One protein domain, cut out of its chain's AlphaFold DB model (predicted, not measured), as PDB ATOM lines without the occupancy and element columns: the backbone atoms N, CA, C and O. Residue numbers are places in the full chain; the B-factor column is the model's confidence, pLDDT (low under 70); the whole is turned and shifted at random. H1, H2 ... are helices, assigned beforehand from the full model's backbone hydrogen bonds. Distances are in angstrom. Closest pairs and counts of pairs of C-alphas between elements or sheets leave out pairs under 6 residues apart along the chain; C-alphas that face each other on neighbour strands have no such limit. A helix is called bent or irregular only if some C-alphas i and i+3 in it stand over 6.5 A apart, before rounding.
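This is residues 196 to 401 of the 410 residues of an uncharacterized protein of Amycolatopsis arida (UniProt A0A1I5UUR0). Four helices, H4, H2, H8 and H6, lie side by side in a curved row along a long rod, each running the opposite way to the next. At one end H5, H9 and the kinked end of H4 pack together, with H1 on H4; short H3 and H7 are at the other end. The printed part has 206 residues with nine named helices, H1 to H9 in chain order, and no named strand: all helix. It is loose, with a radius of gyration of the C-alphas of 23.2 A, and spans 81 by 35 by 28 A.

H1, residues 197 to 202, begins at C-alpha (-1.648, -12.187, 48.637). H2 is residues 207 to 235, 41.2 A; H3 246 to 252; H4 259 to 296, 45.3 A; H5 305 to 318; H6 320 to 348, 42.6 A; H7 355 to 361; H8 363 to 377. H9, 382 to 401, 28.7 A, ends at C-alpha (20.443, -10.569, 46.703).

The hub, H4, touches H1 about perpendicular, 79 degrees (closest C-alphas Leu 200 and Ala 285, 5.6 A). It is irregular, C-alphas 289 and 292 being 9.6 A apart, with a kink of 121 degrees near residue 290; residues 292 to 296 alone touch H5 (Gly 296 and Val 305, 5.7 A). Its residues 284 to 292 alone touch H9 (Val 288 and His 393, 4.6 A). H2 and H4 touch at a shallow tilt of 6 degrees, opposite ways (Ala 216 and Ala 270, 4.0 A). H2 touches H8 (Ala 222 and Leu 367, 6.6 A), and H8 touches H6 (Ala 365 and Ala 338, 4.3 A). H7 touches H2 residues 226 to 233 alone; H3 touches H6 residues 341 to 348 alone. Every O i to N i+4 pair is within hydrogen-bond range except in H2, 22 of 25, and H4, 31 of 34.

The C-alphas of Pro 240 and Ala 401, the farthest apart, are 81.2 A apart. The printed part has no cut and no long link. Residues 232 to 249 have pLDDT under 70.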
ATOM      1  N   THR A 196       1.335 -15.737  47.018       96.19
ATOM      2  CA  THR A 196       0.729 -15.152  48.215       96.19
ATOM      3  C   THR A 196      -0.093 -13.911  47.863       96.19
ATOM      4  O   THR A 196       0.028 -13.342  46.777       96.19
ATOM      5  N   ALA A 197      -0.932 -13.454  48.794       96.25
ATOM      6  CA  ALA A 197      -1.648 -12.187  48.637       96.25
ATOM      7  C   ALA A 197      -0.687 -10.987  48.509       96.25
ATOM      8  O   ALA A 197      -0.968 -10.070  47.736       96.25
ATOM      9  N   ALA A 198       0.462 -11.028  49.194       96.62
ATOM     10  CA  ALA A 198       1.510 -10.014  49.086       96.62
ATOM     11  C   ALA A 198       2.105  -9.961  47.669       96.62
ATOM     12  O   ALA A 198       2.211  -8.880  47.092       96.62
ATOM     13  N   ASP A 199       2.370 -11.119  47.053       96.56
ATOM     14  CA  ASP A 199       2.844 -11.183  45.663       96.56
ATOM     15  C   ASP A 199       1.825 -10.560  44.693       96.56
ATOM     16  O   ASP A 199       2.187  -9.813  43.782       96.56
ATOM     17  N   LEU A 200       0.527 -10.827  44.893       96.31
ATOM     18  CA  LEU A 200      -0.548 -10.254  44.071       96.31
ATOM     19  C   LEU A 200      -0.676  -8.732  44.223       96.31
ATOM     20  O   LEU A 200      -1.101  -8.067  43.269       96.31
ATOM     21  N   ALA A 201      -0.367  -8.196  45.404       96.12
ATOM     22  CA  ALA A 201      -0.367  -6.764  45.683       96.12
ATOM     23  C   ALA A 201       0.866  -6.066  45.084       96.12
ATOM     24  O   ALA A 201       0.723  -4.996  44.503       96.12
ATOM     25  N   ALA A 202       2.040  -6.702  45.151       95.06
ATOM     26  CA  ALA A 202       3.295  -6.174  44.604       95.06
ATOM     27  C   ALA A 202       3.391  -6.262  43.067       95.06
ATOM     28  O   ALA A 202       4.202  -5.573  42.446       95.06
ATOM     29  N   THR A 203       2.580  -7.117  42.440       96.75
ATOM     30  CA  THR A 203       2.587  -7.311  40.986       96.75
ATOM     31  C   THR A 203       1.866  -6.159  40.272       96.75
ATOM     32  O   THR A 203       0.680  -5.939  40.542       96.75
ATOM     33  N   PRO A 204       2.507  -5.475  39.301       95.25
ATOM     34  CA  PRO A 204       1.842  -4.445  38.509       95.25
ATOM     35  C   PRO A 204       0.669  -5.055  37.735       95.25
ATOM     36  O   PRO A 204       0.788  -6.132  37.150       95.25
ATOM     37  N   THR A 205      -0.483  -4.382  37.714       95.75
ATOM     38  CA  THR A 205      -1.667  -4.872  36.995       95.75
ATOM     39  C   THR A 205      -1.449  -4.812  35.481       95.75
ATOM     40  O   THR A 205      -1.390  -3.709  34.936       95.75
ATOM     41  N   PRO A 206      -1.390  -5.958  34.767       94.12
ATOM     42  CA  PRO A 206      -1.229  -5.952  33.315       94.12
ATOM     43  C   PRO A 206      -2.410  -5.249  32.640       94.12
ATOM     44  O   PRO A 206      -3.555  -5.420  33.080       94.12
ATOM     45  N   ARG A 207      -2.176  -4.542  31.526       94.31
ATOM     46  CA  ARG A 207      -3.264  -3.874  30.784       94.31
ATOM     47  C   ARG A 207      -4.301  -4.879  30.298       94.31
ATOM     48  O   ARG A 207      -5.488  -4.580  30.332       94.31
ATOM     49  N   ARG A 208      -3.902  -6.111  29.958       92.19
ATOM     50  CA  ARG A 208      -4.849  -7.205  29.670       92.19
ATOM     51  C   ARG A 208      -5.803  -7.499  30.835       92.19
ATOM     52  O   ARG A 208      -6.974  -7.779  30.603       92.19
ATOM     53  N   THR A 209      -5.330  -7.457  32.079       92.81
ATOM     54  CA  THR A 209      -6.189  -7.673  33.255       92.81
ATOM     55  C   THR A 209      -7.170  -6.515  33.420       92.81
ATOM     56  O   THR A 209      -8.350  -6.754  33.673       92.81
ATOM     57  N   VAL A 210      -6.707  -5.275  33.218       95.38
ATOM     58  CA  VAL A 210      -7.569  -4.081  33.198       95.38
ATOM     59  C   VAL A 210      -8.627  -4.210  32.102       95.38
ATOM     60  O   VAL A 210      -9.811  -4.090  32.388       95.38
ATOM     61  N   ARG A 211      -8.226  -4.582  30.884       93.19
ATOM     62  CA  ARG A 211      -9.119  -4.835  29.750       93.19
ATOM     63  C   ARG A 211     -10.209  -5.841  30.066       93.19
ATOM     64  O   ARG A 211     -11.364  -5.572  29.791       93.19
ATOM     65  N   LEU A 212      -9.862  -6.997  30.631       92.00
ATOM     66  CA  LEU A 212     -10.847  -8.032  30.957       92.00
ATOM     67  C   LEU A 212     -11.857  -7.545  32.006       92.00
ATOM     68  O   LEU A 212     -13.042  -7.838  31.879       92.00
ATOM     69  N   ARG A 213     -11.417  -6.760  33.000       94.12
ATOM     70  CA  ARG A 213     -12.322  -6.135  33.980       94.12
ATOM     71  C   ARG A 213     -13.216  -5.077  33.349       94.12
ATOM     72  O   ARG A 213     -14.408  -5.070  33.617       94.12
ATOM     73  N   LEU A 214     -12.649  -4.217  32.505       95.25
ATOM     74  CA  LEU A 214     -13.418  -3.214  31.782       95.25
ATOM     75  C   LEU A 214     -14.411  -3.875  30.824       95.25
ATOM     76  O   LEU A 214     -15.528  -3.397  30.717       95.25
ATOM     77  N   LEU A 215     -14.053  -4.986  30.167       92.44
ATOM     78  CA  LEU A 215     -14.972  -5.731  29.301       92.44
ATOM     79  C   LEU A 215     -16.089  -6.376  30.123       92.44
ATOM     80  O   LEU A 215     -17.237  -6.341  29.704       92.44
ATOM     81  N   ALA A 216     -15.779  -6.915  31.307       89.31
ATOM     82  CA  ALA A 216     -16.802  -7.413  32.221       89.31
ATOM     83  C   ALA A 216     -17.761  -6.291  32.656       89.31
ATOM     84  O   ALA A 216     -18.975  -6.474  32.616       89.31
ATOM     85  N   ALA A 217     -17.228  -5.118  33.010       93.06
ATOM     86  CA  ALA A 217     -18.024  -3.938  33.340       93.06
ATOM     87  C   ALA A 217     -18.846  -3.444  32.138       93.06
ATOM     88  O   ALA A 217     -20.014  -3.108  32.298       93.06
ATOM     89  N   TRP A 218     -18.275  -3.468  30.934       94.94
ATOM     90  CA  TRP A 218     -18.968  -3.143  29.690       94.94
ATOM     91  C   TRP A 218     -20.107  -4.126  29.408       94.94
ATOM     92  O   TRP A 218     -21.183  -3.692  29.023       94.94
ATOM     93  N   CYS A 219     -19.933  -5.427  29.663       88.19
ATOM     94  CA  CYS A 219     -21.022  -6.400  29.559       88.19
ATOM     95  C   CYS A 219     -22.154  -6.083  30.544       88.19
ATOM     96  O   CYS A 219     -23.316  -6.126  30.155       88.19
ATOM     97  N   VAL A 220     -21.836  -5.721  31.792       88.44
ATOM     98  CA  VAL A 220     -22.847  -5.284  32.771       88.44
ATOM     99  C   VAL A 220     -23.547  -4.008  32.300       88.44
ATOM    100  O   VAL A 220     -24.771  -3.935  32.363       88.44
ATOM    101  N   LEU A 221     -22.801  -3.032  31.777       89.31
ATOM    102  CA  LEU A 221     -23.362  -1.811  31.199       89.31
ATOM    103  C   LEU A 221     -24.276  -2.123  30.010       89.31
ATOM    104  O   LEU A 221     -25.362  -1.567  29.938       89.31
ATOM    105  N   ALA A 222     -23.877  -3.028  29.114       86.69
ATOM    106  CA  ALA A 222     -24.689  -3.466  27.984       86.69
ATOM    107  C   ALA A 222     -25.995  -4.108  28.455       86.69
ATOM    108  O   ALA A 222     -27.055  -3.752  27.954       86.69
ATOM    109  N   VAL A 223     -25.939  -4.975  29.474       84.00
ATOM    110  CA  VAL A 223     -27.140  -5.523  30.115       84.00
ATOM    111  C   VAL A 223     -28.012  -4.385  30.642       84.00
ATOM    112  O   VAL A 223     -29.133  -4.229  30.182       84.00
ATOM    113  N   LEU A 224     -27.500  -3.541  31.538       84.94
ATOM    114  CA  LEU A 224     -28.274  -2.449  32.141       84.94
ATOM    115  C   LEU A 224     -28.859  -1.490  31.101       84.94
ATOM    116  O   LEU A 224     -30.005  -1.069  31.225       84.94
ATOM    117  N   TYR A 225     -28.103  -1.166  30.060       83.44
ATOM    118  CA  TYR A 225     -28.530  -0.204  29.063       83.44
ATOM    119  C   TYR A 225     -29.527  -0.793  28.069       83.44
ATOM    120  O   TYR A 225     -30.513  -0.134  27.762       83.44
ATOM    121  N   THR A 226     -29.361  -2.048  27.630       84.00
ATOM    122  CA  THR A 226     -30.408  -2.756  26.875       84.00
ATOM    123  C   THR A 226     -31.693  -2.812  27.678       84.00
ATOM    124  O   THR A 226     -32.770  -2.622  27.123       84.00
ATOM    125  N   LEU A 227     -31.583  -3.014  28.988       79.00
ATOM    126  CA  LEU A 227     -32.740  -3.055  29.853       79.00
ATOM    127  C   LEU A 227     -33.437  -1.690  29.944       79.00
ATOM    128  O   LEU A 227     -34.632  -1.589  29.677       79.00
ATOM    129  N   LEU A 228     -32.687  -0.625  30.216       79.25
ATOM    130  CA  LEU A 228     -33.217   0.740  30.230       79.25
ATOM    131  C   LEU A 228     -33.789   1.158  28.869       79.25
ATOM    132  O   LEU A 228     -34.842   1.782  28.821       79.25
ATOM    133  N   ALA A 229     -33.161   0.758  27.762       79.31
ATOM    134  CA  ALA A 229     -33.628   1.051  26.409       79.31
ATOM    135  C   ALA A 229     -34.967   0.375  26.075       79.31
ATOM    136  O   ALA A 229     -35.664   0.818  25.169       79.31
ATOM    137  N   THR A 230     -35.366  -0.668  26.808       73.75
ATOM    138  CA  THR A 230     -36.709  -1.240  26.645       73.75
ATOM    139  C   THR A 230     -37.795  -0.434  27.347       73.75
ATOM    140  O   THR A 230     -38.954  -0.569  26.976       73.75
ATOM    141  N   VAL A 231     -37.460   0.427  28.313       70.31
ATOM    142  CA  VAL A 231     -38.468   1.203  29.052       70.31
ATOM    143  C   VAL A 231     -39.271   2.100  28.106       70.31
ATOM    144  O   VAL A 231     -40.486   1.933  28.056       70.31
ATOM    145  N   PRO A 232     -38.663   2.936  27.238       65.38
ATOM    146  CA  PRO A 232     -39.441   3.769  26.325       65.38
ATOM    147  C   PRO A 232     -40.172   2.955  25.248       65.38
ATOM    148  O   PRO A 232     -41.098   3.478  24.638       65.38
ATOM    149  N   ARG A 233     -39.802   1.682  25.010       66.19
ATOM    150  CA  ARG A 233     -40.545   0.765  24.116       66.19
ATOM    151  C   ARG A 233     -41.923   0.448  24.663       66.19
ATOM    152  O   ARG A 233     -42.868   0.296  23.895       66.19
ATOM    153  N   TYR A 234     -42.032   0.376  25.981       61.44
ATOM    154  CA  TYR A 234     -43.267  -0.000  26.645       61.44
ATOM    155  C   TYR A 234     -43.927   1.142  27.431       61.44
ATOM    156  O   TYR A 234     -45.033   0.949  27.932       61.44
ATOM    157  N   ASP A 235     -43.263   2.293  27.563       57.19
ATOM    158  CA  ASP A 235     -43.712   3.441  28.367       57.19
ATOM    159  C   ASP A 235     -43.849   4.742  27.561       57.19
ATOM    160  O   ASP A 235     -44.187   5.786  28.108       57.19
ATOM    161  N   ALA A 236     -43.594   4.721  26.245       57.69
ATOM    162  CA  ALA A 236     -43.844   5.902  25.428       57.69
ATOM    163  C   ALA A 236     -45.354   6.226  25.437       57.69
ATOM    164  O   ALA A 236     -46.144   5.378  25.002       57.69
ATOM    165  N   PRO A 237     -45.767   7.420  25.907       54.28
ATOM    166  CA  PRO A 237     -47.169   7.812  25.909       54.28
ATOM    167  C   PRO A 237     -47.670   7.819  24.465       54.28
ATOM    168  O   PRO A 237     -47.213   8.614  23.646       54.28
ATOM    169  N   ARG A 238     -48.589   6.906  24.133       60.56
ATOM    170  CA  ARG A 238     -49.192   6.844  22.797       60.56
ATOM    171  C   ARG A 238     -50.332   7.859  22.769       60.56
ATOM    172  O   ARG A 238     -51.485   7.520  23.035       60.56
ATOM    173  N   SER A 239     -49.987   9.127  22.568       59.38
ATOM    174  CA  SER A 239     -50.968  10.180  22.308       59.38
ATOM    175  C   SER A 239     -51.339  10.170  20.818       59.38
ATOM    176  O   SER A 239     -50.539   9.725  19.993       59.38
ATOM    177  N   PRO A 240     -52.523  10.673  20.431       57.59
ATOM    178  CA  PRO A 240     -52.861  10.854  19.017       57.59
ATOM    179  C   PRO A 240     -51.875  11.772  18.266       57.59
ATOM    180  O   PRO A 240     -51.793  11.699  17.045       57.59
ATOM    181  N   GLU A 241     -51.102  12.594  18.983       63.28
ATOM    182  CA  GLU A 241     -50.069  13.481  18.429       63.28
ATOM    183  C   GLU A 241     -48.687  12.808  18.311       63.28
ATOM    184  O   GLU A 241     -47.804  13.330  17.631       63.28
ATOM    185  N   PHE A 242     -48.479  11.646  18.943       58.81
ATOM    186  CA  PHE A 242     -47.199  10.940  18.968       58.81
ATOM    187  C   PHE A 242     -47.346   9.498  18.474       58.81
ATOM    188  O   PHE A 242     -47.713   8.581  19.212       58.81
ATOM    189  N   THR A 243     -46.988   9.273  17.210       60.94
ATOM    190  CA  THR A 243     -46.787   7.918  16.690       60.94
ATOM    191  C   THR A 243     -45.461   7.372  17.212       60.94
ATOM    192  O   THR A 243     -44.400   7.942  16.961       60.94
ATOM    193  N   SER A 244     -45.530   6.251  17.929       59.62
ATOM    194  CA  SER A 244     -44.376   5.491  18.419       59.62
ATOM    195  C   SER A 244     -43.338   5.295  17.298       59.62
ATOM    196  O   SER A 244     -43.630   4.596  16.329       59.62
ATOM    197  N   PRO A 245     -42.117   5.865  17.382       65.19
ATOM    198  CA  PRO A 245     -41.109   5.701  16.331       65.19
ATOM    199  C   PRO A 245     -40.476   4.301  16.332       65.19
ATOM    200  O   PRO A 245     -39.586   4.019  15.537       65.19
ATOM    201  N   TRP A 246     -40.913   3.421  17.233       67.94
ATOM    202  CA  TRP A 246     -40.288   2.139  17.515       67.94
ATOM    203  C   TRP A 246     -40.149   1.168  16.339       67.94
ATOM    204  O   TRP A 246     -39.101   0.531  16.302       67.94
ATOM    205  N   PRO A 247     -41.080   1.070  15.370       67.44
ATOM    206  CA  PRO A 247     -40.861   0.248  14.177       67.44
ATOM    207  C   PRO A 247     -39.634   0.722  13.382       67.44
ATOM    208  O   PRO A 247     -38.683  -0.027  13.180       67.44
ATOM    209  N   ARG A 248     -39.563   2.028  13.083       69.12
ATOM    210  CA  ARG A 248     -38.411   2.631  12.385       69.12
ATOM    211  C   ARG A 248     -37.124   2.543  13.203       69.12
ATOM    212  O   ARG A 248     -36.036   2.451  12.644       69.12
ATOM    213  N   LEU A 249     -37.238   2.600  14.531       68.75
ATOM    214  CA  LEU A 249     -36.107   2.401  15.434       68.75
ATOM    215  C   LEU A 249     -35.621   0.958  15.432       68.75
ATOM    216  O   LEU A 249     -34.414   0.754  15.425       68.75
ATOM    217  N   GLY A 250     -36.531  -0.017  15.428       71.69
ATOM    218  CA  GLY A 250     -36.214  -1.437  15.305       71.69
ATOM    219  C   GLY A 250     -35.401  -1.702  14.046       71.69
ATOM    220  O   GLY A 250     -34.325  -2.288  14.131       71.69
ATOM    221  N   ASP A 251     -35.835  -1.135  12.919       74.38
ATOM    222  CA  ASP A 251     -35.118  -1.219  11.642       74.38
ATOM    223  C   ASP A 251     -33.757  -0.511  11.660       74.38
ATOM    224  O   ASP A 251     -32.838  -0.885  10.923       74.38
ATOM    225  N   ALA A 252     -33.622   0.549  12.464       77.06
ATOM    226  CA  ALA A 252     -32.396   1.331  12.592       77.06
ATOM    227  C   ALA A 252     -31.365   0.703  13.542       77.06
ATOM    228  O   ALA A 252     -30.171   0.993  13.402       77.06
ATOM    229  N   LEU A 253     -31.795  -0.143  14.486       79.62
ATOM    230  CA  LEU A 253     -30.898  -0.884  15.370       79.62
ATOM    231  C   LEU A 253     -30.047  -1.862  14.555       79.62
ATOM    232  O   LEU A 253     -30.505  -2.499  13.608       79.62
ATOM    233  N   LEU A 254     -28.778  -2.000  14.937       81.06
ATOM    234  CA  LEU A 254     -27.879  -2.948  14.275       81.06
ATOM    235  C   LEU A 254     -28.207  -4.387  14.660       81.06
ATOM    236  O   LEU A 254     -27.972  -5.316  13.889       81.06
ATOM    237  N   LEU A 255     -28.686  -4.562  15.890       77.69
ATOM    238  CA  LEU A 255     -28.965  -5.850  16.498       77.69
ATOM    239  C   LEU A 255     -30.253  -5.758  17.324       77.69
ATOM    240  O   LEU A 255     -30.258  -5.191  18.422       77.69
ATOM    241  N   ASP A 256     -31.326  -6.389  16.843       75.19
ATOM    242  CA  ASP A 256     -32.534  -6.631  17.643       75.19
ATOM    243  C   ASP A 256     -32.442  -7.991  18.350       75.19
ATOM    244  O   ASP A 256     -33.127  -8.964  18.044       75.19
ATOM    245  N   VAL A 257     -31.485  -8.092  19.276       73.19
ATOM    246  CA  VAL A 257     -31.355  -9.286  20.116       73.19
ATOM    247  C   VAL A 257     -32.391  -9.198  21.236       73.19
ATOM    248  O   VAL A 257     -32.450  -8.164  21.913       73.19
ATOM    249  N   PRO A 258     -33.146 -10.279  21.521       74.38
ATOM    250  CA  PRO A 258     -34.078 -10.305  22.638       74.38
ATOM    251  C   PRO A 258     -33.407  -9.811  23.934       74.38
ATOM    252  O   PRO A 258     -32.355 -10.343  24.310       74.38
ATOM    253  N   PRO A 259     -33.991  -8.838  24.662       77.06
ATOM    254  CA  PRO A 259     -33.379  -8.269  25.868       77.06
ATOM    255  C   PRO A 259     -33.018  -9.321  26.922       77.06
ATOM    256  O   PRO A 259     -32.015  -9.198  27.622       77.06
ATOM    257  N   THR A 260     -33.806 -10.395  27.001       71.25
ATOM    258  CA  THR A 260     -33.551 -11.553  27.866       71.25
ATOM    259  C   THR A 260     -32.272 -12.295  27.479       71.25
ATOM    260  O   THR A 260     -31.485 -12.645  28.355       71.25
ATOM    261  N   ALA A 261     -32.020 -12.493  26.182       70.69
ATOM    262  CA  ALA A 261     -30.797 -13.119  25.694       70.69
ATOM    263  C   ALA A 261     -29.573 -12.241  25.987       70.69
ATOM    264  O   ALA A 261     -28.569 -12.757  26.476       70.69
ATOM    265  N   VAL A 262     -29.674 -10.921  25.781       81.00
ATOM    266  CA  VAL A 262     -28.604  -9.974  26.148       81.00
ATOM    267  C   VAL A 262     -28.328 -10.022  27.647       81.00
ATOM    268  O   VAL A 262     -27.171 -10.140  28.046       81.00
ATOM    269  N   ALA A 263     -29.372 -10.000  28.480       80.12
ATOM    270  CA  ALA A 263     -29.232 -10.077  29.928       80.12
ATOM    271  C   ALA A 263     -28.518 -11.367  30.367       80.12
ATOM    272  O   ALA A 263     -27.532 -11.310  31.107       80.12
ATOM    273  N   VAL A 264     -28.966 -12.529  29.876       76.50
ATOM    274  CA  VAL A 264     -28.401 -13.835  30.253       76.50
ATOM    275  C   VAL A 264     -26.969 -13.992  29.741       76.50
ATOM    276  O   VAL A 264     -26.061 -14.268  30.530       76.50
ATOM    277  N   LEU A 265     -26.739 -13.792  28.440       77.94
ATOM    278  CA  LEU A 265     -25.421 -13.983  27.831       77.94
ATOM    279  C   LEU A 265     -24.419 -12.935  28.318       77.94
ATOM    280  O   LEU A 265     -23.286 -13.286  28.645       77.94
ATOM    281  N   GLY A 266     -24.838 -11.672  28.433       83.94
ATOM    282  CA  GLY A 266     -24.011 -10.587  28.955       83.94
ATOM    283  C   GLY A 266     -23.588 -10.824  30.404       83.94
ATOM    284  O   GLY A 266     -22.411 -10.664  30.723       83.94
ATOM    285  N   THR A 267     -24.493 -11.304  31.265       82.56
ATOM    286  CA  THR A 267     -24.154 -11.642  32.659       82.56
ATOM    287  C   THR A 267     -23.178 -12.816  32.737       82.56
ATOM    288  O   THR A 267     -22.180 -12.743  33.457       82.56
ATOM    289  N   ILE A 268     -23.414 -13.888  31.970       77.56
ATOM    290  CA  ILE A 268     -22.502 -15.043  31.920       77.56
ATOM    291  C   ILE A 268     -21.112 -14.599  31.452       77.56
ATOM    292  O   ILE A 268     -20.105 -14.925  32.086       77.56
ATOM    293  N   LEU A 269     -21.048 -13.830  30.364       81.62
ATOM    294  CA  LEU A 269     -19.793 -13.347  29.805       81.62
ATOM    295  C   LEU A 269     -19.059 -12.420  30.782       81.62
ATOM    296  O   LEU A 269     -17.849 -12.569  30.950       81.62
ATOM    297  N   ALA A 270     -19.770 -11.536  31.488       87.50
ATOM    298  CA  ALA A 270     -19.185 -10.670  32.511       87.50
ATOM    299  C   ALA A 270     -18.501 -11.480  33.625       87.50
ATOM    300  O   ALA A 270     -17.353 -11.201  33.981       87.50
ATOM    301  N   VAL A 271     -19.160 -12.530  34.130       84.31
ATOM    302  CA  VAL A 271     -18.598 -13.419  35.162       84.31
ATOM    303  C   VAL A 271     -17.361 -14.153  34.644       84.31
ATOM    304  O   VAL A 271     -16.338 -14.201  35.332       84.31
ATOM    305  N   LEU A 272     -17.414 -14.690  33.421       81.81
ATOM    306  CA  LEU A 272     -16.278 -15.383  32.807       81.81
ATOM    307  C   LEU A 272     -15.081 -14.449  32.590       81.81
ATOM    308  O   LEU A 272     -13.944 -14.827  32.880       81.81
ATOM    309  N   LEU A 273     -15.318 -13.220  32.128       87.94
ATOM    310  CA  LEU A 273     -14.283 -12.205  31.936       87.94
ATOM    311  C   LEU A 273     -13.664 -11.762  33.266       87.94
ATOM    312  O   LEU A 273     -12.439 -11.653  33.361       87.94
ATOM    313  N   ALA A 274     -14.474 -11.570  34.310       87.94
ATOM    314  CA  ALA A 274     -13.990 -11.252  35.652       87.94
ATOM    315  C   ALA A 274     -13.128 -12.391  36.231       87.94
ATOM    316  O   ALA A 274     -12.041 -12.140  36.764       87.94
ATOM    317  N   ALA A 275     -13.554 -13.646  36.057       82.38
ATOM    318  CA  ALA A 275     -12.775 -14.819  36.449       82.38
ATOM    319  C   ALA A 275     -11.453 -14.919  35.662       82.38
ATOM    320  O   ALA A 275     -10.390 -15.132  36.251       82.38
ATOM    321  N   ALA A 276     -11.488 -14.688  34.345       85.69
ATOM    322  CA  ALA A 276     -10.300 -14.658  33.496       85.69
ATOM    323  C   ALA A 276      -9.338 -13.519  33.875       85.69
ATOM    324  O   ALA A 276      -8.119 -13.698  33.819       85.69
ATOM    325  N   ALA A 277      -9.854 -12.364  34.308       90.94
ATOM    326  CA  ALA A 277      -9.040 -11.269  34.830       90.94
ATOM    327  C   ALA A 277      -8.313 -11.677  36.121       90.94
ATOM    328  O   ALA A 277      -7.123 -11.392  36.275       90.94
ATOM    329  N   GLY A 278      -9.004 -12.386  37.021       88.94
ATOM    330  CA  GLY A 278      -8.409 -12.978  38.221       88.94
ATOM    331  C   GLY A 278      -7.271 -13.941  37.878       88.94
ATOM    332  O   GLY A 278      -6.149 -13.757  38.349       88.94
ATOM    333  N   ALA A 279      -7.526 -14.891  36.973       88.06
ATOM    334  CA  ALA A 279      -6.519 -15.843  36.504       88.06
ATOM    335  C   ALA A 279      -5.306 -15.140  35.859       88.06
ATOM    336  O   ALA A 279      -4.160 -15.434  36.198       88.06
ATOM    337  N   SER A 280      -5.544 -14.139  35.005       90.94
ATOM    338  CA  SER A 280      -4.491 -13.328  34.374       90.94
ATOM    339  C   SER A 280      -3.616 -12.600  35.403       90.94
ATOM    340  O   SER A 280      -2.396 -12.551  35.246       90.94
ATOM    341  N   ARG A 281      -4.207 -12.063  36.483       95.44
ATOM    342  CA  ARG A 281      -3.449 -11.437  37.582       95.44
ATOM    343  C   ARG A 281      -2.596 -12.458  38.334       95.44
ATOM    344  O   ARG A 281      -1.434 -12.174  38.605       95.44
ATOM    345  N   THR A 282      -3.147 -13.635  38.633       93.81
ATOM    346  CA  THR A 282      -2.379 -14.701  39.299       93.81
ATOM    347  C   THR A 282      -1.212 -15.182  38.444       93.81
ATOM    348  O   THR A 282      -0.117 -15.357  38.963       93.81
ATOM    349  N   ASP A 283      -1.400 -15.312  37.130       94.19
ATOM    350  CA  ASP A 283      -0.320 -15.686  36.219       94.19
ATOM    351  C   ASP A 283       0.756 -14.605  36.119       94.19
ATOM    352  O   ASP A 283       1.938 -14.936  36.130       94.19
ATOM    353  N   ALA A 284       0.379 -13.324  36.080       96.75
ATOM    354  CA  ALA A 284       1.349 -12.231  36.106       96.75
ATOM    355  C   ALA A 284       2.195 -12.252  37.388       96.75
ATOM    356  O   ALA A 284       3.414 -12.114  37.312       96.75
ATOM    357  N   ALA A 285       1.572 -12.512  38.541       97.31
ATOM    358  CA  ALA A 285       2.287 -12.619  39.809       97.31
ATOM    359  C   ALA A 285       3.236 -13.821  39.845       97.31
ATOM    360  O   ALA A 285       4.342 -13.717  40.370       97.31
ATOM    361  N   ARG A 286       2.862 -14.944  39.217       96.19
ATOM    362  CA  ARG A 286       3.773 -16.086  39.059       96.19
ATOM    363  C   ARG A 286       4.980 -15.743  38.194       96.19
ATOM    364  O   ARG A 286       6.078 -16.153  38.543       96.19
ATOM    365  N   VAL A 287       4.802 -14.977  37.114       96.88
ATOM    366  CA  VAL A 287       5.927 -14.513  36.281       96.88
ATOM    367  C   VAL A 287       6.852 -13.588  37.075       96.88
ATOM    368  O   VAL A 287       8.061 -13.750  36.997       96.88
ATOM    369  N   VAL A 288       6.310 -12.651  37.860       97.56
ATOM    370  CA  VAL A 288       7.137 -11.736  38.671       97.56
ATOM    371  C   VAL A 288       7.876 -12.480  39.783       97.56
ATOM    372  O   VAL A 288       9.043 -12.198  40.029       97.56
ATOM    373  N   ARG A 289       7.230 -13.446  40.443       97.00
ATOM    374  CA  ARG A 289       7.836 -14.197  41.549       97.00
ATOM    375  C   ARG A 289       8.861 -15.228  41.082       97.00
ATOM    376  O   ARG A 289       9.934 -15.325  41.660       97.00
ATOM    377  N   HIS A 290       8.517 -16.008  40.062       96.69
ATOM    378  CA  HIS A 290       9.274 -17.197  39.647       96.69
ATOM    379  C   HIS A 290      10.032 -17.003  38.327       96.69
ATOM    380  O   HIS A 290      10.736 -17.904  37.880       96.69
ATOM    381  N   GLY A 291       9.876 -15.852  37.674       96.94
ATOM    382  CA  GLY A 291      10.739 -15.439  36.576       96.94
ATOM    383  C   GLY A 291      10.700 -16.337  35.332       96.94
ATOM    384  O   GLY A 291       9.634 -16.838  34.944       96.94
ATOM    385  N   PRO A 292      11.858 -16.521  34.666       96.81
ATOM    386  CA  PRO A 292      11.993 -17.357  33.476       96.81
ATOM    387  C   PRO A 292      11.554 -18.808  33.686       96.81
ATOM    388  O   PRO A 292      10.961 -19.378  32.771       96.81
ATOM    389  N   ASP A 293      11.757 -19.382  34.876       96.12
ATOM    390  CA  ASP A 293      11.391 -20.772  35.183       96.12
ATOM    391  C   ASP A 293       9.895 -21.035  35.013       96.12
ATOM    392  O   ASP A 293       9.476 -22.066  34.476       96.12
ATOM    393  N   TYR A 294       9.070 -20.062  35.400       95.50
ATOM    394  CA  TYR A 294       7.629 -20.139  35.201       95.50
ATOM    395  C   TYR A 294       7.233 -20.012  33.731       95.50
ATOM    396  O   TYR A 294       6.393 -20.772  33.244       95.50
ATOM    397  N   VAL A 295       7.826 -19.052  33.014       95.19
ATOM    398  CA  VAL A 295       7.510 -18.783  31.601       95.19
ATOM    399  C   VAL A 295       7.967 -19.936  30.705       95.19
ATOM    400  O   VAL A 295       7.272 -20.297  29.755       95.19
ATOM    401  N   GLY A 296       9.119 -20.528  31.013       93.56
ATOM    402  CA  GLY A 296       9.744 -21.589  30.235       93.56
ATOM    403  C   GLY A 296       9.204 -22.993  30.491       93.56
ATOM    404  O   GLY A 296       9.572 -23.912  29.760       93.56
ATOM    405  N   ARG A 297       8.318 -23.176  31.479       90.94
ATOM    406  CA  ARG A 297       7.793 -24.499  31.870       90.94
ATOM    407  C   ARG A 297       7.119 -25.262  30.720       90.94
ATOM    408  O   ARG A 297       7.186 -26.486  30.692       90.94
ATOM    409  N   ASP A 298       6.486 -24.531  29.798       87.19
ATOM    410  CA  ASP A 298       5.710 -25.073  28.674       87.19
ATOM    411  C   ASP A 298       6.455 -24.916  27.331       87.19
ATOM    412  O   ASP A 298       5.924 -25.259  26.275       87.19
ATOM    413  N   LEU A 299       7.681 -24.374  27.339       91.94
ATOM    414  CA  LEU A 299       8.475 -24.193  26.125       91.94
ATOM    415  C   LEU A 299       9.229 -25.485  25.795       91.94
ATOM    416  O   LEU A 299      10.068 -25.943  26.569       91.94
ATOM    417  N   ALA A 300       8.973 -26.059  24.620       88.44
ATOM    418  CA  ALA A 300       9.744 -27.193  24.120       88.44
ATOM    419  C   ALA A 300      11.177 -26.768  23.744       88.44
ATOM    420  O   ALA A 300      11.399 -25.649  23.281       88.44
ATOM    421  N   GLY A 301      12.145 -27.668  23.929       90.25
ATOM    422  CA  GLY A 301      13.536 -27.469  23.512       90.25
ATOM    423  C   GLY A 301      14.556 -27.939  24.547       90.25
ATOM    424  O   GLY A 301      14.261 -28.009  25.740       90.25
ATOM    425  N   ARG A 302      15.766 -28.260  24.076       88.44
ATOM    426  CA  ARG A 302      16.932 -28.551  24.922       88.44
ATOM    427  C   ARG A 302      17.714 -27.254  25.132       88.44
ATOM    428  O   ARG A 302      17.942 -26.525  24.175       88.44
ATOM    429  N   GLY A 303      18.106 -26.967  26.369       92.12
ATOM    430  CA  GLY A 303      18.896 -25.784  26.714       92.12
ATOM    431  C   GLY A 303      18.401 -25.064  27.971       92.12
ATOM    432  O   GLY A 303      17.299 -25.354  28.459       92.12
ATOM    433  N   PRO A 304      19.210 -24.125  28.498       96.19
ATOM    434  CA  PRO A 304      18.853 -23.337  29.673       96.19
ATOM    435  C   PRO A 304      17.544 -22.573  29.439       96.19
ATOM    436  O   PRO A 304      17.221 -22.175  28.313       96.19
ATOM    437  N   VAL A 305      16.751 -22.427  30.500       95.44
ATOM    438  CA  VAL A 305      15.393 -21.865  30.439       95.44
ATOM    439  C   VAL A 305      15.420 -20.429  29.913       95.44
ATOM    440  O   VAL A 305      14.581 -20.046  29.100       95.44
ATOM    441  N   GLU A 306      16.429 -19.663  30.304       95.69
ATOM    442  CA  GLU A 306      16.635 -18.265  29.947       95.69
ATOM    443  C   GLU A 306      16.790 -18.089  28.439       95.69
ATOM    444  O   GLU A 306      16.163 -17.198  27.865       95.69
ATOM    445  N   ARG A 307      17.563 -18.970  27.783       96.00
ATOM    446  CA  ARG A 307      17.729 -18.947  26.321       96.00
ATOM    447  C   ARG A 307      16.405 -19.244  25.626       96.00
ATOM    448  O   ARG A 307      15.990 -18.482  24.763       96.00
ATOM    449  N   ARG A 308      15.674 -20.269  26.079       95.81
ATOM    450  CA  ARG A 308      14.358 -20.613  25.508       95.81
ATOM    451  C   ARG A 308      13.344 -19.474  25.651       95.81
ATOM    452  O   ARG A 308      12.577 -19.210  24.724       95.81
ATOM    453  N   VAL A 309      13.332 -18.793  26.797       96.50
ATOM    454  CA  VAL A 309      12.467 -17.628  27.032       96.50
ATOM    455  C   VAL A 309      12.894 -16.443  26.162       96.50
ATOM    456  O   VAL A 309      12.025 -15.794  25.580       96.50
ATOM    457  N   ALA A 310      14.196 -16.187  26.010       96.50
ATOM    458  CA  ALA A 310      14.718 -15.138  25.133       96.50
ATOM    459  C   ALA A 310      14.341 -15.379  23.661       96.50
ATOM    460  O   ALA A 310      13.788 -14.483  23.022       96.50
ATOM    461  N   ASP A 311      14.513 -16.603  23.158       96.38
ATOM    462  CA  ASP A 311      14.128 -16.986  21.793       96.38
ATOM    463  C   ASP A 311      12.620 -16.813  21.563       96.38
ATOM    464  O   ASP A 311      12.166 -16.364  20.506       96.38
ATOM    465  N   GLN A 312      11.804 -17.159  22.564       95.25
ATOM    466  CA  GLN A 312      10.360 -16.949  22.506       95.25
ATOM    467  C   GLN A 312       9.999 -15.458  22.498       95.25
ATOM    468  O   GLN A 312       9.091 -15.055  21.768       95.25
ATOM    469  N   LEU A 313      10.687 -14.628  23.289       96.81
ATOM    470  CA  LEU A 313      10.488 -13.179  23.281       96.81
ATOM    471  C   LEU A 313      10.896 -12.561  21.943       96.81
ATOM    472  O   LEU A 313      10.158 -11.701  21.465       96.81
ATOM    473  N   GLY A 314      11.979 -13.034  21.318       96.88
ATOM    474  CA  GLY A 314      12.404 -12.617  19.977       96.88
ATOM    475  C   GLY A 314      11.359 -12.944  18.907       96.88
ATOM    476  O   GLY A 314      10.960 -12.073  18.136       96.88
ATOM    477  N   ARG A 315      10.798 -14.162  18.934       95.62
ATOM    478  CA  ARG A 315       9.684 -14.547  18.047       95.62
ATOM    479  C   ARG A 315       8.439 -13.681  18.247       95.62
ATOM    480  O   ARG A 315       7.771 -13.326  17.277       95.62
ATOM    481  N   LEU A 316       8.117 -13.337  19.495       94.06
ATOM    482  CA  LEU A 316       6.992 -12.450  19.799       94.06
ATOM    483  C   LEU A 316       7.266 -10.996  19.383       94.06
ATOM    484  O   LEU A 316       6.325 -10.324  18.969       94.06
ATOM    485  N   ALA A 317       8.515 -10.531  19.461       96.25
ATOM    486  CA  ALA A 317       8.917  -9.192  19.028       96.25
ATOM    487  C   ALA A 317       8.733  -9.014  17.514       96.25
ATOM    488  O   ALA A 317       8.189  -8.003  17.080       96.25
ATOM    489  N   ALA A 318       9.090 -10.032  16.721       95.12
ATOM    490  CA  ALA A 318       8.930 -10.004  15.265       95.12
ATOM    491  C   ALA A 318       7.471  -9.791  14.812       95.12
ATOM    492  O   ALA A 318       7.222  -9.210  13.761       95.12
ATOM    493  N   HIS A 319       6.496 -10.217  15.622       92.69
ATOM    494  CA  HIS A 319       5.068 -10.076  15.318       92.69
ATOM    495  C   HIS A 319       4.404  -8.893  16.046       92.69
ATOM    496  O   HIS A 319       3.198  -8.684  15.907       92.69
ATOM    497  N   ASP A 320       5.157  -8.125  16.840       92.69
ATOM    498  CA  ASP A 320       4.609  -7.111  17.747       92.69
ATOM    499  C   ASP A 320       3.856  -6.006  16.997       92.69
ATOM    500  O   ASP A 320       2.713  -5.678  17.332       92.69
ATOM    501  N   VAL A 321       4.468  -5.499  15.922       92.31
ATOM    502  CA  VAL A 321       3.901  -4.442  15.075       92.31
ATOM    503  C   VAL A 321       2.608  -4.917  14.411       92.31
ATOM    504  O   VAL A 321       1.595  -4.224  14.491       92.31
ATOM    505  N   GLY A 322       2.605  -6.124  13.836       91.00
ATOM    506  CA  GLY A 322       1.426  -6.697  13.183       91.00
ATOM    507  C   GLY A 322       0.250  -6.871  14.146       91.00
ATOM    508  O   GLY A 322      -0.865  -6.442  13.848       91.00
ATOM    509  N   PHE A 323       0.494  -7.409  15.346       89.00
ATOM    510  CA  PHE A 323      -0.557  -7.548  16.360       89.00
ATOM    511  C   PHE A 323      -1.086  -6.202  16.855       89.00
ATOM    512  O   PHE A 323      -2.285  -6.072  17.116       89.00
ATOM    513  N   ARG A 324      -0.218  -5.193  16.986       91.88
ATOM    514  CA  ARG A 324      -0.636  -3.847  17.383       91.88
ATOM    515  C   ARG A 324      -1.497  -3.193  16.306       91.88
ATOM    516  O   ARG A 324      -2.553  -2.664  16.646       91.88
ATOM    517  N   LEU A 325      -1.087  -3.265  15.039       93.81
ATOM    518  CA  LEU A 325      -1.849  -2.724  13.910       93.81
ATOM    519  C   LEU A 325      -3.208  -3.413  13.771       93.81
ATOM    520  O   LEU A 325      -4.221  -2.728  13.684       93.81
ATOM    521  N   ALA A 326      -3.251  -4.745  13.861       90.25
ATOM    522  CA  ALA A 326      -4.508  -5.491  13.864       90.25
ATOM    523  C   ALA A 326      -5.416  -5.073  15.035       90.25
ATOM    524  O   ALA A 326      -6.616  -4.873  14.864       90.25
ATOM    525  N   GLY A 327      -4.839  -4.878  16.227       88.50
ATOM    526  CA  GLY A 327      -5.563  -4.366  17.388       88.50
ATOM    527  C   GLY A 327      -6.165  -2.980  17.148       88.50
ATOM    528  O   GLY A 327      -7.335  -2.770  17.457       88.50
ATOM    529  N   VAL A 328      -5.402  -2.049  16.573       93.31
ATOM    530  CA  VAL A 328      -5.889  -0.700  16.241       93.31
ATOM    531  C   VAL A 328      -6.972  -0.755  15.164       93.31
ATOM    532  O   VAL A 328      -8.010  -0.123  15.333       93.31
ATOM    533  N   ALA A 329      -6.783  -1.560  14.116       93.75
ATOM    534  CA  ALA A 329      -7.749  -1.719  13.032       93.75
ATOM    535  C   ALA A 329      -9.123  -2.185  13.540       93.75
ATOM    536  O   ALA A 329     -10.140  -1.615  13.159       93.75
ATOM    537  N   VAL A 330      -9.161  -3.152  14.467       92.50
ATOM    538  CA  VAL A 330     -10.417  -3.588  15.111       92.50
ATOM    539  C   VAL A 330     -11.086  -2.437  15.868       92.50
ATOM    540  O   VAL A 330     -12.294  -2.257  15.764       92.50
ATOM    541  N   GLY A 331     -10.315  -1.636  16.607       92.94
ATOM    542  CA  GLY A 331     -10.856  -0.480  17.326       92.94
ATOM    543  C   GLY A 331     -11.427   0.594  16.394       92.94
ATOM    544  O   GLY A 331     -12.517   1.100  16.645       92.94
ATOM    545  N   VAL A 332     -10.732   0.901  15.293       96.25
ATOM    546  CA  VAL A 332     -11.199   1.856  14.272       96.25
ATOM    547  C   VAL A 332     -12.461   1.347  13.576       96.25
ATOM    548  O   VAL A 332     -13.407   2.112  13.401       96.25
ATOM    549  N   LEU A 333     -12.520   0.053  13.247       95.75
ATOM    550  CA  LEU A 333     -13.712  -0.556  12.661       95.75
ATOM    551  C   LEU A 333     -14.921  -0.443  13.601       95.75
ATOM    552  O   LEU A 333     -15.999  -0.060  13.160       95.75
ATOM    553  N   LEU A 334     -14.745  -0.709  14.901       93.81
ATOM    554  CA  LEU A 334     -15.819  -0.546  15.888       93.81
ATOM    555  C   LEU A 334     -16.318   0.907  15.971       93.81
ATOM    556  O   LEU A 334     -17.524   1.118  16.071       93.81
ATOM    557  N   LEU A 335     -15.424   1.901  15.889       96.50
ATOM    558  CA  LEU A 335     -15.813   3.318  15.836       96.50
ATOM    559  C   LEU A 335     -16.581   3.662  14.558       96.50
ATOM    560  O   LEU A 335     -17.565   4.393  14.627       96.50
ATOM    561  N   ALA A 336     -16.169   3.125  13.408       96.19
ATOM    562  CA  ALA A 336     -16.872   3.335  12.147       96.19
ATOM    563  C   ALA A 336     -18.299   2.766  12.199       96.19
ATOM    564  O   ALA A 336     -19.252   3.443  11.815       96.19
ATOM    565  N   VAL A 337     -18.464   1.557  12.749       94.12
ATOM    566  CA  VAL A 337     -19.789   0.947  12.948       94.12
ATOM    567  C   VAL A 337     -20.618   1.748  13.961       94.12
ATOM    568  O   VAL A 337     -21.809   1.945  13.740       94.12
ATOM    569  N   ALA A 338     -20.005   2.269  15.030       93.38
ATOM    570  CA  ALA A 338     -20.688   3.142  15.987       93.38
ATOM    571  C   ALA A 338     -21.194   4.436  15.328       93.38
ATOM    572  O   ALA A 338     -22.344   4.814  15.528       93.38
ATOM    573  N   ALA A 339     -20.367   5.090  14.507       96.31
ATOM    574  CA  ALA A 339     -20.750   6.296  13.774       96.31
ATOM    575  C   ALA A 339     -21.889   6.023  12.780       96.31
ATOM    576  O   ALA A 339     -22.840   6.801  12.694       96.31
ATOM    577  N   TRP A 340     -21.832   4.888  12.079       95.62
ATOM    578  CA  TRP A 340     -22.908   4.456  11.190       95.62
ATOM    579  C   TRP A 340     -24.218   4.200  11.950       95.62
ATOM    580  O   TRP A 340     -25.270   4.675  11.520       95.62
ATOM    581  N   ALA A 341     -24.161   3.535  13.111       89.06
ATOM    582  CA  ALA A 341     -25.320   3.332  13.981       89.06
ATOM    583  C   ALA A 341     -25.938   4.662  14.439       89.06
ATOM    584  O   ALA A 341     -27.154   4.825  14.378       89.06
ATOM    585  N   THR A 342     -25.109   5.638  14.832       93.81
ATOM    586  CA  THR A 342     -25.566   6.991  15.189       93.81
ATOM    587  C   THR A 342     -26.318   7.645  14.034       93.81
ATOM    588  O   THR A 342     -27.405   8.177  14.236       93.81
ATOM    589  N   MET A 343     -25.773   7.582  12.815       95.00
ATOM    590  CA  MET A 343     -26.405   8.177  11.636       95.00
ATOM    591  C   MET A 343     -27.754   7.519  11.318       95.00
ATOM    592  O   MET A 343     -28.727   8.217  11.045       95.00
ATOM    593  N   ARG A 344     -27.839   6.182  11.401       91.00
ATOM    594  CA  ARG A 344     -29.108   5.459  11.217       91.00
ATOM    595  C   ARG A 344     -30.142   5.837  12.266       91.00
ATOM    596  O   ARG A 344     -31.298   6.038  11.910       91.00
ATOM    597  N   ALA A 345     -29.727   5.955  13.526       88.19
ATOM    598  CA  ALA A 345     -30.610   6.360  14.606       88.19
ATOM    599  C   ALA A 345     -31.151   7.778  14.362       88.19
ATOM    600  O   ALA A 345     -32.361   7.954  14.292       88.19
ATOM    601  N   ILE A 346     -30.281   8.760  14.106       90.00
ATOM    602  CA  ILE A 346     -30.686  10.153  13.838       90.00
ATOM    603  C   ILE A 346     -31.674  10.241  12.666       90.00
ATOM    604  O   ILE A 346     -32.682  10.934  12.771       90.00
ATOM    605  N   ASN A 347     -31.431   9.502  11.580       89.50
ATOM    606  CA  ASN A 347     -32.316   9.500  10.410       89.50
ATOM    607  C   ASN A 347     -33.685   8.847  10.674       89.50
ATOM    608  O   ASN A 347     -34.622   9.067   9.909       89.50
ATOM    609  N   ALA A 348     -33.810   8.031  11.723       84.25
ATOM    610  CA  ALA A 348     -35.048   7.335  12.059       84.25
ATOM    611  C   ALA A 348     -35.976   8.145  12.982       84.25
ATOM    612  O   ALA A 348     -37.162   7.821  13.087       84.25
ATOM    613  N   TRP A 349     -35.472   9.173  13.673       82.44
ATOM    614  CA  TRP A 349     -36.247   9.899  14.684       82.44
ATOM    615  C   TRP A 349     -37.006  11.083  14.095       82.44
ATOM    616  O   TRP A 349     -36.539  11.753  13.177       82.44
ATOM    617  N   SER A 350     -38.165  11.398  14.677       78.12
ATOM    618  CA  SER A 350     -38.784  12.707  14.474       78.12
ATOM    619  C   SER A 350     -38.040  13.765  15.295       78.12
ATOM    620  O   SER A 350     -37.508  13.476  16.368       78.12
ATOM    621  N   SER A 351     -38.054  15.020  14.839       80.44
ATOM    622  CA  SER A 351     -37.499  16.160  15.591       80.44
ATOM    623  C   SER A 351     -38.158  16.369  16.963       80.44
ATOM    624  O   SER A 351     -37.610  17.065  17.811       80.44
ATOM    625  N   GLN A 352     -39.316  15.743  17.190       81.44
ATOM    626  CA  GLN A 352     -40.096  15.800  18.425       81.44
ATOM    627  C   GLN A 352     -39.928  14.548  19.307       81.44
ATOM    628  O   GLN A 352     -40.641  14.395  20.295       81.44
ATOM    629  N   ALA A 353     -39.019  13.625  18.967       73.56
ATOM    630  CA  ALA A 353     -38.823  12.403  19.743       73.56
ATOM    631  C   ALA A 353     -38.388  12.724  21.191       73.56
ATOM    632  O   ALA A 353     -37.396  13.432  21.377       73.56
ATOM    633  N   PRO A 354     -39.062  12.184  22.227       78.12
ATOM    634  CA  PRO A 354     -38.663  12.377  23.620       78.12
ATOM    635  C   PRO A 354     -37.237  11.885  23.905       78.12
ATOM    636  O   PRO A 354     -36.802  10.873  23.352       78.12
ATOM    637  N   VAL A 355     -36.530  12.533  24.839       79.81
ATOM    638  CA  VAL A 355     -35.146  12.177  25.230       79.81
ATOM    639  C   VAL A 355     -34.957  10.678  25.535       79.81
ATOM    640  O   VAL A 355     -33.980  10.106  25.052       79.81
ATOM    641  N   PRO A 356     -35.862   9.980  26.255       77.12
ATOM    642  CA  PRO A 356     -35.698   8.546  26.498       77.12
ATOM    643  C   PRO A 356     -35.688   7.712  25.211       77.12
ATOM    644  O   PRO A 356     -34.933   6.749  25.108       77.12
ATOM    645  N   VAL A 357     -36.483   8.102  24.210       78.88
ATOM    646  CA  VAL A 357     -36.546   7.436  22.903       78.88
ATOM    647  C   VAL A 357     -35.249   7.661  22.127       78.88
ATOM    648  O   VAL A 357     -34.702   6.704  21.581       78.88
ATOM    649  N   GLN A 358     -34.719   8.888  22.145       85.19
ATOM    650  CA  GLN A 358     -33.417   9.224  21.552       85.19
ATOM    651  C   GLN A 358     -32.275   8.416  22.203       85.19
ATOM    652  O   GLN A 358     -31.433   7.822  21.531       85.19
ATOM    653  N   LEU A 359     -32.268   8.316  23.536       84.50
ATOM    654  CA  LEU A 359     -31.269   7.531  24.265       84.50
ATOM    655  C   LEU A 359     -31.387   6.031  23.985       84.50
ATOM    656  O   LEU A 359     -30.367   5.356  23.866       84.50
ATOM    657  N   ALA A 360     -32.601   5.491  23.883       83.56
ATOM    658  CA  ALA A 360     -32.807   4.067  23.634       83.56
ATOM    659  C   ALA A 360     -32.333   3.632  22.241       83.56
ATOM    660  O   ALA A 360     -31.890   2.503  22.049       83.56
ATOM    661  N   SER A 361     -32.384   4.541  21.278       84.94
ATOM    662  CA  SER A 361     -32.015   4.290  19.888       84.94
ATOM    663  C   SER A 361     -30.543   4.576  19.584       84.94
ATOM    664  O   SER A 361     -29.983   3.955  18.686       84.94
ATOM    665  N   LEU A 362     -29.861   5.393  20.396       90.12
ATOM    666  CA  LEU A 362     -28.391   5.481  20.399       90.12
ATOM    667  C   LEU A 362     -27.700   4.324  21.124       90.12
ATOM    668  O   LEU A 362     -26.469   4.302  21.196       90.12
ATOM    669  N   ARG A 363     -28.456   3.354  21.649       88.94
ATOM    670  CA  ARG A 363     -27.918   2.255  22.457       88.94
ATOM    671  C   ARG A 363     -26.723   1.570  21.805       88.94
ATOM    672  O   ARG A 363     -25.663   1.464  22.422       88.94
ATOM    673  N   ASP A 364     -26.886   1.123  20.564       88.19
ATOM    674  CA  ASP A 364     -25.854   0.359  19.860       88.19
ATOM    675  C   ASP A 364     -24.618   1.226  19.584       88.19
ATOM    676  O   ASP A 364     -23.491   0.781  19.803       88.19
ATOM    677  N   ALA A 365     -24.819   2.490  19.200       92.44
ATOM    678  CA  ALA A 365     -23.739   3.442  18.960       92.44
ATOM    679  C   ALA A 365     -22.899   3.693  20.220       92.44
ATOM    680  O   ALA A 365     -21.673   3.588  20.184       92.44
ATOM    681  N   VAL A 366     -23.551   3.966  21.352       91.69
ATOM    682  CA  VAL A 366     -22.878   4.210  22.635       91.69
ATOM    683  C   VAL A 366     -22.134   2.961  23.110       91.69
ATOM    684  O   VAL A 366     -20.975   3.057  23.517       91.69
ATOM    685  N   LEU A 367     -22.754   1.777  23.025       90.44
ATOM    686  CA  LEU A 367     -22.107   0.525  23.424       90.44
ATOM    687  C   LEU A 367     -20.887   0.212  22.552       90.44
ATOM    688  O   LEU A 367     -19.838  -0.151  23.089       90.44
ATOM    689  N   LEU A 368     -20.985   0.397  21.233       93.12
ATOM    690  CA  LEU A 368     -19.873   0.185  20.307       93.12
ATOM    691  C   LEU A 368     -18.749   1.205  20.505       93.12
ATOM    692  O   LEU A 368     -17.585   0.813  20.558       93.12
ATOM    693  N   ALA A 369     -19.073   2.487  20.684       94.12
ATOM    694  CA  ALA A 369     -18.083   3.528  20.952       94.12
ATOM    695  C   ALA A 369     -17.342   3.282  22.277       94.12
ATOM    696  O   ALA A 369     -16.112   3.399  22.341       94.12
ATOM    697  N   ALA A 370     -18.061   2.864  23.324       93.81
ATOM    698  CA  ALA A 370     -17.464   2.472  24.598       93.81
ATOM    699  C   ALA A 370     -16.552   1.242  24.441       93.81
ATOM    700  O   ALA A 370     -15.429   1.235  24.953       93.81
ATOM    701  N   LEU A 371     -16.992   0.226  23.690       93.94
ATOM    702  CA  LEU A 371     -16.197  -0.974  23.417       93.94
ATOM    703  C   LEU A 371     -14.925  -0.640  22.631       93.94
ATOM    704  O   LEU A 371     -13.852  -1.151  22.952       93.94
ATOM    705  N   ALA A 372     -15.030   0.235  21.632       94.25
ATOM    706  CA  ALA A 372     -13.903   0.683  20.829       94.25
ATOM    707  C   ALA A 372     -12.886   1.466  21.667       94.25
ATOM    708  O   ALA A 372     -11.688   1.185  21.608       94.25
ATOM    709  N   SER A 373     -13.366   2.389  22.505       95.81
ATOM    710  CA  SER A 373     -12.533   3.181  23.420       95.81
ATOM    711  C   SER A 373     -11.770   2.283  24.394       95.81
ATOM    712  O   SER A 373     -10.558   2.415  24.564       95.81
ATOM    713  N   LEU A 374     -12.462   1.299  24.973       94.56
ATOM    714  CA  LEU A 374     -11.866   0.279  25.830       94.56
ATOM    715  C   LEU A 374     -10.811  -0.527  25.070       94.56
ATOM    716  O   LEU A 374      -9.698  -0.718  25.566       94.56
ATOM    717  N   TRP A 375     -11.144  -0.996  23.866       93.25
ATOM    718  CA  TRP A 375     -10.251  -1.802  23.046       93.25
ATOM    719  C   TRP A 375      -8.962  -1.048  22.713       93.25
ATOM    720  O   TRP A 375      -7.880  -1.562  22.998       93.25
ATOM    721  N   LEU A 376      -9.074   0.179  22.193       94.56
ATOM    722  CA  LEU A 376      -7.947   1.043  21.830       94.56
ATOM    723  C   LEU A 376      -7.104   1.435  23.050       94.56
ATOM    724  O   LEU A 376      -5.876   1.339  23.004       94.56
ATOM    725  N   GLY A 377      -7.742   1.789  24.170       94.44
ATOM    726  CA  GLY A 377      -7.053   2.180  25.405       94.44
ATOM    727  C   GLY A 377      -6.300   1.036  26.095       94.44
ATOM    728  O   GLY A 377      -5.406   1.273  26.907       94.44
ATOM    729  N   THR A 378      -6.623  -0.218  25.765       93.31
ATOM    730  CA  THR A 378      -6.062  -1.402  26.434       93.31
ATOM    731  C   THR A 378      -5.330  -2.369  25.502       93.31
ATOM    732  O   THR A 378      -5.072  -3.521  25.874       93.31
ATOM    733  N   VAL A 379      -4.945  -1.917  24.303       92.06
ATOM    734  CA  VAL A 379      -4.067  -2.694  23.421       92.06
ATOM    735  C   VAL A 379      -2.719  -2.911  24.115       92.06
ATOM    736  O   VAL A 379      -1.987  -1.975  24.444       92.06
ATOM    737  N   GLU A 380      -2.391  -4.178  24.352       92.94
ATOM    738  CA  GLU A 380      -1.126  -4.619  24.927       92.94
ATOM    739  C   GLU A 380      -0.706  -5.914  24.242       92.94
ATOM    740  O   GLU A 380      -1.470  -6.881  24.174       92.94
ATOM    741  N   THR A 381       0.516  -5.932  23.726       94.06
ATOM    742  CA  THR A 381       1.073  -7.099  23.056       94.06
ATOM    743  C   THR A 381       1.664  -8.078  24.065       94.06
ATOM    744  O   THR A 381       2.079  -7.724  25.174       94.06
ATOM    745  N   ARG A 382       1.711  -9.361  23.687       92.62
ATOM    746  CA  ARG A 382       2.258 -10.410  24.561       92.62
ATOM    747  C   ARG A 382       3.742 -10.183  24.860       92.62
ATOM    748  O   ARG A 382       4.143 -10.468  25.985       92.62
ATOM    749  N   HIS A 383       4.506  -9.688  23.881       95.50
ATOM    750  CA  HIS A 383       5.924  -9.362  24.026       95.50
ATOM    751  C   HIS A 383       6.125  -8.313  25.126       95.50
ATOM    752  O   HIS A 383       6.677  -8.639  26.173       95.50
ATOM    753  N   ARG A 384       5.558  -7.107  24.954       95.25
ATOM    754  CA  ARG A 384       5.695  -5.994  25.908       95.25
ATOM    755  C   ARG A 384       5.307  -6.390  27.330       95.25
ATOM    756  O   ARG A 384       6.025  -6.086  28.277       95.25
ATOM    757  N   ARG A 385       4.200  -7.123  27.475       95.38
ATOM    758  CA  ARG A 385       3.733  -7.612  28.776       95.38
ATOM    759  C   ARG A 385       4.743  -8.542  29.451       95.38
ATOM    760  O   ARG A 385       4.998  -8.392  30.639       95.38
ATOM    761  N   LEU A 386       5.274  -9.531  28.731       96.00
ATOM    762  CA  LEU A 386       6.226 -10.483  29.313       96.00
ATOM    763  C   LEU A 386       7.567  -9.816  29.631       96.00
ATOM    764  O   LEU A 386       8.121 -10.095  30.689       96.00
ATOM    765  N   THR A 387       8.041  -8.916  28.769       97.00
ATOM    766  CA  THR A 387       9.271  -8.148  29.000       97.00
ATOM    767  C   THR A 387       9.180  -7.345  30.298       97.00
ATOM    768  O   THR A 387      10.040  -7.514  31.157       97.00
ATOM    769  N   LEU A 388       8.094  -6.585  30.503       96.81
ATOM    770  CA  LEU A 388       7.886  -5.795  31.726       96.81
ATOM    771  C   LEU A 388       7.813  -6.661  32.996       96.81
ATOM    772  O   LEU A 388       8.383  -6.315  34.027       96.81
ATOM    773  N   LEU A 389       7.115  -7.802  32.940       97.25
ATOM    774  CA  LEU A 389       7.003  -8.693  34.101       97.25
ATOM    775  C   LEU A 389       8.347  -9.355  34.452       97.25
ATOM    776  O   LEU A 389       8.661  -9.510  35.632       97.25
ATOM    777  N   LEU A 390       9.145  -9.730  33.448       97.25
ATOM    778  CA  LEU A 390      10.475 -10.314  33.650       97.25
ATOM    779  C   LEU A 390      11.508  -9.273  34.100       97.25
ATOM    780  O   LEU A 390      12.388  -9.594  34.895       97.25
ATOM    781  N   GLU A 391      11.400  -8.033  33.632       97.31
ATOM    782  CA  GLU A 391      12.201  -6.913  34.126       97.31
ATOM    783  C   GLU A 391      11.937  -6.677  35.617       97.31
ATOM    784  O   GLU A 391      12.872  -6.680  36.418       97.31
ATOM    785  N   ARG A 392      10.661  -6.655  36.024       97.25
ATOM    786  CA  ARG A 392      10.285  -6.534  37.438       97.25
ATOM    787  C   ARG A 392      10.780  -7.701  38.300       97.25
ATOM    788  O   ARG A 392      11.179  -7.506  39.450       97.25
ATOM    789  N   HIS A 393      10.783  -8.917  37.755       96.75
ATOM    790  CA  HIS A 393      11.385 -10.076  38.417       96.75
ATOM    791  C   HIS A 393      12.897  -9.889  38.649       96.75
ATOM    792  O   HIS A 393      13.411 -10.205  39.723       96.75
ATOM    793  N   ARG A 394      13.627  -9.339  37.669       97.00
ATOM    794  CA  ARG A 394      15.068  -9.067  37.807       97.00
ATOM    795  C   ARG A 394      15.347  -8.002  38.865       97.00
ATOM    796  O   ARG A 394      16.278  -8.172  39.644       97.00
ATOM    797  N   GLU A 395      14.543  -6.941  38.921       96.56
ATOM    798  CA  GLU A 395      14.652  -5.900  39.954       96.56
ATOM    799  C   GLU A 395      14.460  -6.472  41.366       96.56
ATOM    800  O   GLU A 395      15.290  -6.256  42.245       96.56
ATOM    801  N   THR A 396      13.395  -7.252  41.569       95.12
ATOM    802  CA  THR A 396      13.082  -7.872  42.871       95.12
ATOM    803  C   THR A 396      14.127  -8.906  43.296       95.12
ATOM    804  O   THR A 396      14.507  -8.952  44.468       95.12
ATOM    805  N   SER A 397      14.655  -9.683  42.347       94.69
ATOM    806  CA  SER A 397      15.733 -10.646  42.608       94.69
ATOM    807  C   SER A 397      17.047  -9.952  42.981       94.69
ATOM    808  O   SER A 397      17.718 -10.382  43.916       94.69
ATOM    809  N   ARG A 398      17.398  -8.841  42.312       95.25
ATOM    810  CA  ARG A 398      18.586  -8.034  42.649       95.25
ATOM    811  C   ARG A 398      18.474  -7.390  44.029       95.25
ATOM    812  O   ARG A 398      19.428  -7.453  44.797       95.25
ATOM    813  N   ALA A 399      17.313  -6.821  44.358       93.12
ATOM    814  CA  ALA A 399      17.069  -6.225  45.670       93.12
ATOM    815  C   ALA A 399      17.196  -7.257  46.807       93.12
ATOM    816  O   ALA A 399      17.758  -6.950  47.852       93.12
ATOM    817  N   SER A 400      16.732  -8.490  46.578       90.56
ATOM    818  CA  SER A 400      16.823  -9.582  47.561       90.56
ATOM    819  C   SER A 400      18.242 -10.144  47.710       90.56
ATOM    820  O   SER A 400      18.612 -10.594  48.787       90.56
ATOM    821  N   ALA A 401      19.049 -10.128  46.643       89.75
ATOM    822  CA  ALA A 401      20.443 -10.569  46.703       89.75
ATOM    823  C   ALA A 401      21.327  -9.591  47.500       89.75
ATOM    824  O   ALA A 401      22.207 -10.027  48.238       89.75
TER     825      ALA A 401